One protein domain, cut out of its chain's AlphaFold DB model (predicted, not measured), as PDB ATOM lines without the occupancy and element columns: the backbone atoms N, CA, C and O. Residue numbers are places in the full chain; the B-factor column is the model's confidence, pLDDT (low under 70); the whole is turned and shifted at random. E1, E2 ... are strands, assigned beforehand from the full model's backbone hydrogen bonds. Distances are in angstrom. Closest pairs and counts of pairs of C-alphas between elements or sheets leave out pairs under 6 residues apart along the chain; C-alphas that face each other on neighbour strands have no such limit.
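What this domain is: This is residues 403 to 488 of the 488 residues of an uncharacterized protein of Parasitella parasitica (UniProt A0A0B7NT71). The model is a sandwich of two sheets: a twisted five-stranded sheet, E1, E6, E3, E4 and E5, partly covered on one face by a small sheet of E2, E7 and E8, with the strands of the two sheets almost aligned. The side-by-side strands E1 and E6 both bend sharply, and tight turns then take the chain over into E2 and E7 of the small sheet. The printed part has 86 residues, with no named helix and eight named strands, E1 to E8 in order along the chain; both sheets are mixed, and the class is all strand. It is compact, with a radius of gyration of the C-alphas of 12.2 A, and rounded, spanning 30 by 26 by 21 A.

Where its parts are: After residues 403 to 409, E1 takes residues 410 to 419, from C-alpha 410 at (-13.610, 3.145, -26.284), 19.1 A from first to last C-alpha; it bends by 99 degrees at residue 416. E2 is residues 421 to 426, 16.9 A, and E3 is residues 434 to 438, 13.1 A. E4, residues 443 to 449, measures 19.6 A, and E5, residues 452 to 456, measures 12.3 A. E6, residues 467 to 475, measures 19.9 A and bends by 82 degrees at residue 472. E7 is residues 478 to 480, 6.6 A, and E8 is residues 483 to 485, 6.3 A, ending with C-alpha 485 at (-18.245, 21.651, -27.603).

How they stand to each other: The larger sheet runs E1, E6, E3, E4, E5, with E1 and E5 as edge strands. E1 and E6 are parallel at 5 degrees, with N 412 and O 469 within hydrogen-bond range at 2.8 A. E6 and E3 are parallel at 30 degrees, with N 470 and O 436 at 2.8 A. E3, E4 and E5 form a meander, each strand the antiparallel neighbour of the one before, and both steps are hairpins: N 437 and O 444 are 2.8 A apart, N 454 and O 447 2.9 A. In the smaller sheet E7 is the inner strand, parallel to E2 with N 479 and O 422 at 2.8 A, and a hairpin with E8 with N 480 and O 483 at 2.9 A. The facing parts of the two sheets are 8.4 A centre to centre, their best planes 30 degrees apart. The closest C-alphas of E5 and E8, Leu 453 and Thr 483, are 6.6 A apart. E1 and E8 are apart.

The domain as a whole: The two C-alphas farthest apart, Asp 416 and Ser 450, are 34.0 A apart. The printed part has no cut, and no link is long. Mean pLDDT of the printed part is 89.9; residues 429 to 430, 462 to 464 and 488 are under 70.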
ATOM      1  N   TYR A 403     -14.137   6.897 -36.281       94.25
ATOM      2  CA  TYR A 403     -14.705   5.552 -36.388       94.25
ATOM      3  C   TYR A 403     -15.863   5.564 -37.382       94.25
ATOM      4  O   TYR A 403     -16.475   6.601 -37.598       94.25
ATOM      5  N   LYS A 404     -16.219   4.425 -37.953       90.56
ATOM      6  CA  LYS A 404     -17.475   4.215 -38.670       90.56
ATOM      7  C   LYS A 404     -18.575   3.990 -37.656       90.56
ATOM      8  O   LYS A 404     -19.532   4.752 -37.620       90.56
ATOM      9  N   TYR A 405     -18.380   3.044 -36.742       85.81
ATOM     10  CA  TYR A 405     -19.305   2.765 -35.651       85.81
ATOM     11  C   TYR A 405     -18.560   2.383 -34.367       85.81
ATOM     12  O   TYR A 405     -17.474   1.813 -34.387       85.81
ATOM     13  N   ILE A 406     -19.169   2.689 -33.222       84.56
ATOM     14  CA  ILE A 406     -18.674   2.276 -31.907       84.56
ATOM     15  C   ILE A 406     -19.429   1.012 -31.509       84.56
ATOM     16  O   ILE A 406     -20.605   1.094 -31.160       84.56
ATOM     17  N   SER A 407     -18.763  -0.141 -31.578       84.44
ATOM     18  CA  SER A 407     -19.311  -1.442 -31.156       84.44
ATOM     19  C   SER A 407     -18.937  -1.839 -29.728       84.44
ATOM     20  O   SER A 407     -19.447  -2.823 -29.198       84.44
ATOM     21  N   CYS A 408     -18.027  -1.102 -29.096       85.88
ATOM     22  CA  CYS A 408     -17.550  -1.373 -27.749       85.88
ATOM     23  C   CYS A 408     -17.249  -0.067 -27.008       85.88
ATOM     24  O   CYS A 408     -17.311   1.020 -27.571       85.88
ATOM     25  N   ILE A 409     -16.944  -0.156 -25.716       88.88
ATOM     26  CA  ILE A 409     -16.497   1.014 -24.960       88.88
ATOM     27  C   ILE A 409     -15.075   1.364 -25.406       88.88
ATOM     28  O   ILE A 409     -14.162   0.553 -25.256       88.88
ATOM     29  N   LEU A 410     -14.903   2.579 -25.919       91.81
ATOM     30  CA  LEU A 410     -13.610   3.145 -26.284       91.81
ATOM     31  C   LEU A 410     -13.187   4.132 -25.203       91.81
ATOM     32  O   LEU A 410     -13.950   5.036 -24.869       91.81
ATOM     33  N   GLU A 411     -11.990   3.973 -24.651       94.44
ATOM     34  CA  GLU A 411     -11.502   4.809 -23.557       94.44
ATOM     35  C   GLU A 411     -10.120   5.383 -23.884       94.44
ATOM     36  O   GLU A 411      -9.156   4.646 -24.077       94.44
ATOM     37  N   PHE A 412     -10.032   6.713 -23.918       95.62
ATOM     38  CA  PHE A 412      -8.824   7.478 -24.210       95.62
ATOM     39  C   PHE A 412      -8.476   8.365 -23.009       95.62
ATOM     40  O   PHE A 412      -9.253   9.247 -22.635       95.62
ATOM     41  N   LYS A 413      -7.308   8.140 -22.392       95.88
ATOM     42  CA  LYS A 413      -6.872   8.834 -21.163       95.88
ATOM     43  C   LYS A 413      -5.580   9.619 -21.362       95.88
ATOM     44  O   LYS A 413      -4.494   9.054 -21.315       95.88
ATOM     45  N   PHE A 414      -5.702  10.934 -21.480       96.69
ATOM     46  CA  PHE A 414      -4.583  11.874 -21.567       96.69
ATOM     47  C   PHE A 414      -4.660  12.942 -20.461       96.69
ATOM     48  O   PHE A 414      -4.650  14.134 -20.766       96.69
ATOM     49  N   PRO A 415      -4.798  12.552 -19.177       93.94
ATOM     50  CA  PRO A 415      -5.199  13.457 -18.093       93.94
ATOM     51  C   PRO A 415      -4.271  14.662 -17.891       93.94
ATOM     52  O   PRO A 415      -4.723  15.673 -17.364       93.94
ATOM     53  N   ASP A 416      -3.017  14.575 -18.341       94.19
ATOM     54  CA  ASP A 416      -2.007  15.627 -18.201       94.19
ATOM     55  C   ASP A 416      -1.815  16.470 -19.481       94.19
ATOM     56  O   ASP A 416      -1.072  17.455 -19.476       94.19
ATOM     57  N   HIS A 417      -2.494  16.127 -20.585       97.12
ATOM     58  CA  HIS A 417      -2.301  16.786 -21.882       97.12
ATOM     59  C   HIS A 417      -3.182  18.003 -22.067       97.12
ATOM     60  O   HIS A 417      -4.403  17.961 -21.894       97.12
ATOM     61  N   LYS A 418      -2.545  19.074 -22.542       97.50
ATOM     62  CA  LYS A 418      -3.209  20.284 -23.020       97.50
ATOM     63  C   LYS A 418      -3.259  20.253 -24.540       97.50
ATOM     64  O   LYS A 418      -2.229  20.383 -25.202       97.50
ATOM     65  N   PHE A 419      -4.452  20.077 -25.087       98.12
ATOM     66  CA  PHE A 419      -4.653  20.025 -26.525       98.12
ATOM     67  C   PHE A 419      -5.006  21.404 -27.080       98.12
ATOM     68  O   PHE A 419      -5.843  22.122 -26.547       98.12
ATOM     69  N   THR A 420      -4.408  21.744 -28.214       98.12
ATOM     70  CA  THR A 420      -4.873  22.856 -29.055       98.12
ATOM     71  C   THR A 420      -6.133  22.472 -29.827       98.12
ATOM     72  O   THR A 420      -6.974  23.314 -30.119       98.12
ATOM     73  N   SER A 421      -6.282  21.190 -30.174       98.31
ATOM     74  CA  SER A 421      -7.469  20.686 -30.855       98.31
ATOM     75  C   SER A 421      -7.671  19.206 -30.572       98.31
ATOM     76  O   SER A 421      -6.738  18.409 -30.691       98.31
ATOM     77  N   ILE A 422      -8.918  18.838 -30.296       98.19
ATOM     78  CA  ILE A 422      -9.375  17.451 -30.315       98.19
ATOM     79  C   ILE A 422     -10.541  17.360 -31.291       98.19
ATOM     80  O   ILE A 422     -11.500  18.122 -31.178       98.19
ATOM     81  N   LYS A 423     -10.468  16.432 -32.243       97.81
ATOM     82  CA  LYS A 423     -11.564  16.119 -33.158       97.81
ATOM     83  C   LYS A 423     -11.994  14.676 -32.953       97.81
ATOM     84  O   LYS A 423     -11.171  13.775 -33.045       97.81
ATOM     85  N   VAL A 424     -13.277  14.464 -32.719       96.69
ATOM     86  CA  VAL A 424     -13.889  13.136 -32.653       96.69
ATOM     87  C   VAL A 424     -14.956  13.070 -33.732       96.69
ATOM     88  O   VAL A 424     -15.788  13.969 -33.788       96.69
ATOM     89  N   SER A 425     -14.934  12.055 -34.589       94.50
ATOM     90  CA  SER A 425     -15.954  11.853 -35.624       94.50
ATOM     91  C   SER A 425     -16.351  10.391 -35.777       94.50
ATOM     92  O   SER A 425     -15.504   9.501 -35.689       94.50
ATOM     93  N   ILE A 426     -17.628  10.151 -36.046       90.81
ATOM     94  CA  ILE A 426     -18.218   8.846 -36.276       90.81
ATOM     95  C   ILE A 426     -19.035   8.893 -37.568       90.81
ATOM     96  O   ILE A 426     -20.060   9.568 -37.644       90.81
ATOM     97  N   THR A 427     -18.565   8.208 -38.609       85.75
ATOM     98  CA  THR A 427     -19.071   8.404 -39.975       85.75
ATOM     99  C   THR A 427     -20.353   7.630 -40.276       85.75
ATOM    100  O   THR A 427     -21.168   8.097 -41.067       85.75
ATOM    101  N   GLU A 428     -20.569   6.479 -39.639       81.88
ATOM    102  CA  GLU A 428     -21.660   5.535 -39.923       81.88
ATOM    103  C   GLU A 428     -22.345   5.123 -38.610       81.88
ATOM    104  O   GLU A 428     -22.357   3.972 -38.174       81.88
ATOM    105  N   GLY A 429     -22.867   6.124 -37.901       65.69
ATOM    106  CA  GLY A 429     -23.354   5.963 -36.539       65.69
ATOM    107  C   GLY A 429     -24.868   5.925 -36.374       65.69
ATOM    108  O   GLY A 429     -25.592   6.802 -36.843       65.69
ATOM    109  N   ASN A 430     -25.358   4.973 -35.573       66.88
ATOM    110  CA  ASN A 430     -26.696   5.063 -34.987       66.88
ATOM    111  C   ASN A 430     -26.780   6.325 -34.102       66.88
ATOM    112  O   ASN A 430     -25.873   6.593 -33.311       66.88
ATOM    113  N   ARG A 431     -27.906   7.056 -34.152       72.00
ATOM    114  CA  ARG A 431     -28.225   8.267 -33.352       72.00
ATOM    115  C   ARG A 431     -28.290   8.028 -31.826       72.00
ATOM    116  O   ARG A 431     -28.957   8.751 -31.091       72.00
ATOM    117  N   ARG A 432     -27.680   6.955 -31.333       80.44
ATOM    118  CA  ARG A 432     -27.603   6.567 -29.920       80.44
ATOM    119  C   ARG A 432     -26.189   6.684 -29.354       80.44
ATOM    120  O   ARG A 432     -26.001   6.381 -28.182       80.44
ATOM    121  N   GLN A 433     -25.227   7.142 -30.151       87.31
ATOM    122  CA  GLN A 433     -23.852   7.337 -29.703       87.31
ATOM    123  C   GLN A 433     -23.763   8.402 -28.614       87.31
ATOM    124  O   GLN A 433     -24.411   9.457 -28.674       87.31
ATOM    125  N   ARG A 434     -22.946   8.093 -27.608       90.81
ATOM    126  CA  ARG A 434     -22.652   8.978 -26.490       90.81
ATOM    127  C   ARG A 434     -21.156   9.173 -26.338       90.81
ATOM    128  O   ARG A 434     -20.365   8.243 -26.487       90.81
ATOM    129  N   TYR A 435     -20.806  10.392 -25.971       94.56
ATOM    130  CA  TYR A 435     -19.442  10.823 -25.724       94.56
ATOM    131  C   TYR A 435     -19.379  11.306 -24.285       94.56
ATOM    132  O   TYR A 435     -20.171  12.154 -23.876       94.56
ATOM    133  N   VAL A 436     -18.455  10.762 -23.510       95.31
ATOM    134  CA  VAL A 436     -18.205  11.183 -22.137       95.31
ATOM    135  C   VAL A 436     -16.856  11.864 -22.130       95.31
ATOM    136  O   VAL A 436     -15.826  11.231 -22.348       95.31
ATOM    137  N   VAL A 437     -16.875  13.169 -21.915       96.75
ATOM    138  CA  VAL A 437     -15.691  14.010 -21.993       96.75
ATOM    139  C   VAL A 437     -15.377  14.544 -20.608       96.75
ATOM    140  O   VAL A 437     -16.234  15.158 -19.976       96.75
ATOM    141  N   LYS A 438     -14.161  14.305 -20.128       96.81
ATOM    142  CA  LYS A 438     -13.714  14.693 -18.792       96.81
ATOM    143  C   LYS A 438     -12.436  15.520 -18.872       96.81
ATOM    144  O   LYS A 438     -11.474  15.104 -19.512       96.81
ATOM    145  N   ASN A 439     -12.422  16.654 -18.186       96.00
ATOM    146  CA  ASN A 439     -11.246  17.505 -18.026       96.00
ATOM    147  C   ASN A 439     -11.038  17.886 -16.542       96.00
ATOM    148  O   ASN A 439     -11.676  17.316 -15.652       96.00
ATOM    149  N   VAL A 440     -10.156  18.854 -16.259       94.62
ATOM    150  CA  VAL A 440      -9.935  19.371 -14.890       94.62
ATOM    151  C   VAL A 440     -11.099  20.203 -14.327       94.62
ATOM    152  O   VAL A 440     -11.180  20.384 -13.115       94.62
ATOM    153  N   GLN A 441     -11.979  20.723 -15.182       95.06
ATOM    154  CA  GLN A 441     -13.133  21.550 -14.816       95.06
ATOM    155  C   GLN A 441     -14.386  20.700 -14.530       95.06
ATOM    156  O   GLN A 441     -15.230  21.097 -13.727       95.06
ATOM    157  N   GLY A 442     -14.498  19.503 -15.118       95.69
ATOM    158  CA  GLY A 442     -15.585  18.571 -14.840       95.69
ATOM    159  C   GLY A 442     -15.756  17.464 -15.880       95.69
ATOM    160  O   GLY A 442     -14.870  17.156 -16.675       95.69
ATOM    161  N   THR A 443     -16.937  16.849 -15.861       96.06
ATOM    162  CA  THR A 443     -17.357  15.828 -16.829       96.06
ATOM    163  C   THR A 443     -18.585  16.333 -17.577       96.06
ATOM    164  O   THR A 443     -19.547  16.775 -16.952       96.06
ATOM    165  N   ARG A 444     -18.591  16.215 -18.907       94.81
ATOM    166  CA  ARG A 444     -19.770  16.430 -19.753       94.81
ATOM    167  C   ARG A 444     -20.114  15.171 -20.526       94.81
ATOM    168  O   ARG A 444     -19.248  14.511 -21.095       94.81
ATOM    169  N   ILE A 445     -21.406  14.875 -20.582       94.94
ATOM    170  CA  ILE A 445     -21.956  13.786 -21.383       94.94
ATOM    171  C   ILE A 445     -22.641  14.423 -22.585       94.94
ATOM    172  O   ILE A 445     -23.528  15.260 -22.434       94.94
ATOM    173  N   CYS A 446     -22.225  14.043 -23.784       94.25
ATOM    174  CA  CYS A 446     -22.833  14.475 -25.033       94.25
ATOM    175  C   CYS A 446     -23.520  13.285 -25.699       94.25
ATOM    176  O   CYS A 446     -23.035  12.154 -25.639       94.25
ATOM    177  N   ARG A 447     -24.647  13.532 -26.362       92.00
ATOM    178  CA  ARG A 447     -25.400  12.530 -27.115       92.00
ATOM    179  C   ARG A 447     -25.685  13.057 -28.511       92.00
ATOM    180  O   ARG A 447     -26.117  14.199 -28.659       92.00
ATOM    181  N   MET A 448     -25.491  12.219 -29.522       90.12
ATOM    182  CA  MET A 448     -25.912  12.565 -30.874       90.12
ATOM    183  C   MET A 448     -27.428  12.380 -31.027       90.12
ATOM    184  O   MET A 448     -27.982  11.376 -30.586       90.12
ATOM    185  N   THR A 449     -28.115  13.342 -31.642       88.69
ATOM    186  CA  THR A 449     -29.552  13.278 -31.962       88.69
ATOM    187  C   THR A 449     -29.778  13.517 -33.453       88.69
ATOM    188  O   THR A 449     -28.842  13.802 -34.194       88.69
ATOM    189  N   SER A 450     -31.029  13.449 -33.919       86.62
ATOM    190  CA  SER A 450     -31.368  13.839 -35.297       86.62
ATOM    191  C   SER A 450     -31.047  15.301 -35.613       86.62
ATOM    192  O   SER A 450     -30.868  15.639 -36.777       86.62
ATOM    193  N   ASN A 451     -30.990  16.151 -34.585       88.56
ATOM    194  CA  ASN A 451     -30.813  17.595 -34.714       88.56
ATOM    195  C   ASN A 451     -29.373  18.029 -34.385       88.56
ATOM    196  O   ASN A 451     -29.117  19.220 -34.237       88.56
ATOM    197  N   GLY A 452     -28.448  17.074 -34.250       89.44
ATOM    198  CA  GLY A 452     -27.057  17.316 -33.876       89.44
ATOM    199  C   GLY A 452     -26.726  16.892 -32.445       89.44
ATOM    200  O   GLY A 452     -27.483  16.165 -31.790       89.44
ATOM    201  N   LEU A 453     -25.554  17.322 -31.981       93.12
ATOM    202  CA  LEU A 453     -24.999  16.965 -30.681       93.12
ATOM    203  C   LEU A 453     -25.666  17.778 -29.563       93.12
ATOM    204  O   LEU A 453     -25.697  19.005 -29.621       93.12
ATOM    205  N   VAL A 454     -26.160  17.105 -28.523       94.12
ATOM    206  CA  VAL A 454     -26.749  17.748 -27.338       94.12
ATOM    207  C   VAL A 454     -26.017  17.325 -26.068       94.12
ATOM    208  O   VAL A 454     -25.551  16.189 -25.963       94.12
ATOM    209  N   ILE A 455     -25.933  18.223 -25.088       94.12
ATOM    210  CA  ILE A 455     -25.450  17.890 -23.741       94.12
ATOM    211  C   ILE A 455     -26.568  17.126 -23.018       94.12
ATOM    212  O   ILE A 455     -27.707  17.586 -22.977       94.12
ATOM    213  N   SER A 456     -26.250  15.951 -22.480       91.75
ATOM    214  CA  SER A 456     -27.172  15.088 -21.737       91.75
ATOM    215  C   SER A 456     -26.913  15.205 -20.234       91.75
ATOM    216  O   SER A 456     -25.766  15.261 -19.791       91.75
ATOM    217  N   THR A 457     -27.993  15.228 -19.453       90.31
ATOM    218  CA  THR A 457     -27.980  15.173 -17.981       90.31
ATOM    219  C   THR A 457     -28.272  13.771 -17.449       90.31
ATOM    220  O   THR A 457     -28.468  13.599 -16.248       90.31
ATOM    221  N   ASP A 458     -28.374  12.779 -18.334       86.69
ATOM    222  CA  ASP A 458     -28.769  11.432 -17.946       86.69
ATOM    223  C   ASP A 458     -27.657  10.759 -17.115       86.69
ATOM    224  O   ASP A 458     -26.472  10.907 -17.438       86.69
ATOM    225  N   PRO A 459     -28.004   9.984 -16.073       83.38
ATOM    226  CA  PRO A 459     -27.020   9.263 -15.276       83.38
ATOM    227  C   PRO A 459     -26.313   8.186 -16.107       83.38
ATOM    228  O   PRO A 459     -26.942   7.446 -16.870       83.38
ATOM    229  N   LEU A 460     -24.996   8.070 -15.909       80.56
ATOM    230  CA  LEU A 460     -24.114   7.165 -16.654       80.56
ATOM    231  C   LEU A 460     -24.551   5.688 -16.563       80.56
ATOM    232  O   LEU A 460     -24.371   4.938 -17.516       80.56
ATOM    233  N   GLU A 461     -25.147   5.297 -15.433       77.38
ATOM    234  CA  GLU A 461     -25.533   3.917 -15.090       77.38
ATOM    235  C   GLU A 461     -26.676   3.349 -15.941       77.38
ATOM    236  O   GLU A 461     -26.880   2.142 -15.976       77.38
ATOM    237  N   SER A 462     -27.426   4.193 -16.649       68.00
ATOM    238  CA  SER A 462     -28.644   3.764 -17.350       68.00
ATOM    239  C   SER A 462     -28.404   3.145 -18.734       68.00
ATOM    240  O   SER A 462     -29.346   2.970 -19.508       68.00
ATOM    241  N   PHE A 463     -27.153   2.839 -19.089       65.88
ATOM    242  CA  PHE A 463     -26.763   2.631 -20.481       65.88
ATOM    243  C   PHE A 463     -25.837   1.434 -20.688       65.88
ATOM    244  O   PHE A 463     -24.696   1.421 -20.238       65.88
ATOM    245  N   GLU A 464     -26.321   0.455 -21.450       63.66
ATOM    246  CA  GLU A 464     -25.686  -0.863 -21.542       63.66
ATOM    247  C   GLU A 464     -24.595  -0.994 -22.620       63.66
ATOM    248  O   GLU A 464     -23.918  -2.017 -22.650       63.66
ATOM    249  N   SER A 465     -24.360  -0.016 -23.508       71.94
ATOM    250  CA  SER A 465     -23.264  -0.114 -24.502       71.94
ATOM    251  C   SER A 465     -23.075   1.143 -25.375       71.94
ATOM    252  O   SER A 465     -23.992   1.947 -25.537       71.94
ATOM    253  N   ASN A 466     -21.876   1.270 -25.970       84.12
ATOM    254  CA  ASN A 466     -21.446   2.230 -27.012       84.12
ATOM    255  C   ASN A 466     -21.110   3.655 -26.549       84.12
ATOM    256  O   ASN A 466     -21.770   4.635 -26.903       84.12
ATOM    257  N   PHE A 467     -20.014   3.759 -25.799       88.81
ATOM    258  CA  PHE A 467     -19.460   5.026 -25.338       88.81
ATOM    259  C   PHE A 467     -18.062   5.264 -25.880       88.81
ATOM    260  O   PHE A 467     -17.235   4.352 -25.898       88.81
ATOM    261  N   LEU A 468     -17.785   6.527 -26.195       94.00
ATOM    262  CA  LEU A 468     -16.426   7.044 -26.258       94.00
ATOM    263  C   LEU A 468     -16.153   7.864 -24.997       94.00
ATOM    264  O   LEU A 468     -16.760   8.913 -24.790       94.00
ATOM    265  N   TYR A 469     -15.241   7.382 -24.160       95.56
ATOM    266  CA  TYR A 469     -14.713   8.086 -23.000       95.56
ATOM    267  C   TYR A 469     -13.414   8.781 -23.382       95.56
ATOM    268  O   TYR A 469     -12.469   8.145 -23.846       95.56
ATOM    269  N   LEU A 470     -13.353  10.087 -23.160       97.19
ATOM    270  CA  LEU A 470     -12.189  10.908 -23.443       97.19
ATOM    271  C   LEU A 470     -11.847  11.738 -22.207       97.19
ATOM    272  O   LEU A 470     -12.641  12.571 -21.778       97.19
ATOM    273  N   THR A 471     -10.658  11.524 -21.648       97.50
ATOM    274  CA  THR A 471     -10.120  12.312 -20.531       97.50
ATOM    275  C   THR A 471      -8.900  13.106 -20.986       97.50
ATOM    276  O   THR A 471      -7.999  12.524 -21.585       97.50
ATOM    277  N   TYR A 472      -8.841  14.405 -20.687       97.88
ATOM    278  CA  TYR A 472      -7.691  15.279 -20.972       97.88
ATOM    279  C   TYR A 472      -7.502  16.365 -19.899       97.88
ATOM    280  O   TYR A 472      -8.343  16.481 -19.017       97.88
ATOM    281  N   ALA A 473      -6.430  17.168 -19.940       97.12
ATOM    282  CA  ALA A 473      -6.264  18.277 -18.989       97.12
ATOM    283  C   ALA A 473      -7.090  19.509 -19.396       97.12
ATOM    284  O   ALA A 473      -7.935  19.975 -18.636       97.12
ATOM    285  N   SER A 474      -6.855  20.029 -20.606       97.38
ATOM    286  CA  SER A 474      -7.601  21.147 -21.210       97.38
ATOM    287  C   SER A 474      -7.603  21.055 -22.738       97.38
ATOM    288  O   SER A 474      -6.709  20.427 -23.314       97.38
ATOM    289  N   CYS A 475      -8.566  21.701 -23.401       97.69
ATOM    290  CA  CYS A 475      -8.619  21.762 -24.862       97.69
ATOM    291  C   CYS A 475      -9.109  23.126 -25.372       97.69
ATOM    292  O   CYS A 475     -10.201  23.554 -25.007       97.69
ATOM    293  N   ASP A 476      -8.351  23.775 -26.264       97.12
ATOM    294  CA  ASP A 476      -8.770  25.062 -26.852       97.12
ATOM    295  C   ASP A 476      -9.941  24.891 -27.837       97.12
ATOM    296  O   ASP A 476     -10.830  25.741 -27.929       97.12
ATOM    297  N   ALA A 477      -9.946  23.787 -28.591       97.12
ATOM    298  CA  ALA A 477     -10.956  23.484 -29.598       97.12
ATOM    299  C   ALA A 477     -11.338  21.998 -29.576       97.12
ATOM    300  O   ALA A 477     -10.713  21.162 -30.236       97.12
ATOM    301  N   LEU A 478     -12.401  21.668 -28.841       97.06
ATOM    302  CA  LEU A 478     -13.017  20.346 -28.886       97.06
ATOM    303  C   LEU A 478     -14.136  20.325 -29.933       97.06
ATOM    304  O   LEU A 478     -15.155  21.003 -29.793       97.06
ATOM    305  N   LYS A 479     -13.957  19.516 -30.977       96.94
ATOM    306  CA  LYS A 479     -14.962  19.266 -32.010       96.94
ATOM    307  C   LYS A 479     -15.422  17.810 -31.932       96.94
ATOM    308  O   LYS A 479     -14.609  16.902 -32.070       96.94
ATOM    309  N   ILE A 480     -16.717  17.598 -31.722       95.12
ATOM    310  CA  ILE A 480     -17.355  16.276 -31.755       95.12
ATOM    311  C   ILE A 480     -18.349  16.275 -32.916       95.12
ATOM    312  O   ILE A 480     -19.244  17.119 -32.989       95.12
ATOM    313  N   GLU A 481     -18.155  15.344 -33.841       90.69
ATOM    314  CA  GLU A 481     -18.727  15.353 -35.183       90.69
ATOM    315  C   GLU A 481     -18.485  16.698 -35.873       90.69
ATOM    316  O   GLU A 481     -17.337  17.111 -36.058       90.69
ATOM    317  N   ASP A 482     -19.557  17.416 -36.208       90.06
ATOM    318  CA  ASP A 482     -19.504  18.752 -36.788       90.06
ATOM    319  C   ASP A 482     -19.761  19.890 -35.795       90.06
ATOM    320  O   ASP A 482     -19.812  21.055 -36.188       90.06
ATOM    321  N   THR A 483     -19.853  19.582 -34.498       93.00
ATOM    322  CA  THR A 483     -20.209  20.551 -33.453       93.00
ATOM    323  C   THR A 483     -19.021  20.869 -32.549       93.00
ATOM    324  O   THR A 483     -18.346  19.972 -32.045       93.00
ATOM    325  N   TYR A 484     -18.777  22.159 -32.309       93.06
ATOM    326  CA  TYR A 484     -17.841  22.597 -31.274       93.06
ATOM    327  C   TYR A 484     -18.499  22.482 -29.904       93.06
ATOM    328  O   TYR A 484     -19.588  23.010 -29.680       93.06
ATOM    329  N   VAL A 485     -17.820  21.803 -28.990       91.50
ATOM    330  CA  VAL A 485     -18.245  21.651 -27.603       91.50
ATOM    331  C   VAL A 485     -17.366  22.575 -26.779       91.50
ATOM    332  O   VAL A 485     -16.142  22.494 -26.870       91.50
ATOM    333  N   SER A 486     -17.965  23.482 -26.007       84.69
ATOM    334  CA  SER A 486     -17.181  24.262 -25.047       84.69
ATOM    335  C   SER A 486     -16.506  23.308 -24.062       84.69
ATOM    336  O   SER A 486     -17.079  22.269 -23.726       84.69
ATOM    337  N   ASP A 487     -15.297  23.644 -23.621       78.69
ATOM    338  CA  ASP A 487     -14.587  22.873 -22.594       78.69
ATOM    339  C   ASP A 487     -15.531  22.677 -21.383       78.69
ATOM    340  O   ASP A 487     -16.238  23.645 -21.052       78.69
ATOM    341  N   PRO A 488     -15.669  21.446 -20.824       65.88
ATOM    342  CA  PRO A 488     -16.430  21.168 -19.608       65.88
ATOM    343  C   PRO A 488     -16.258  22.228 -18.550       65.88
ATOM    344  O   PRO A 488     -17.304  22.682 -18.020       65.88
TER     345      PRO A 488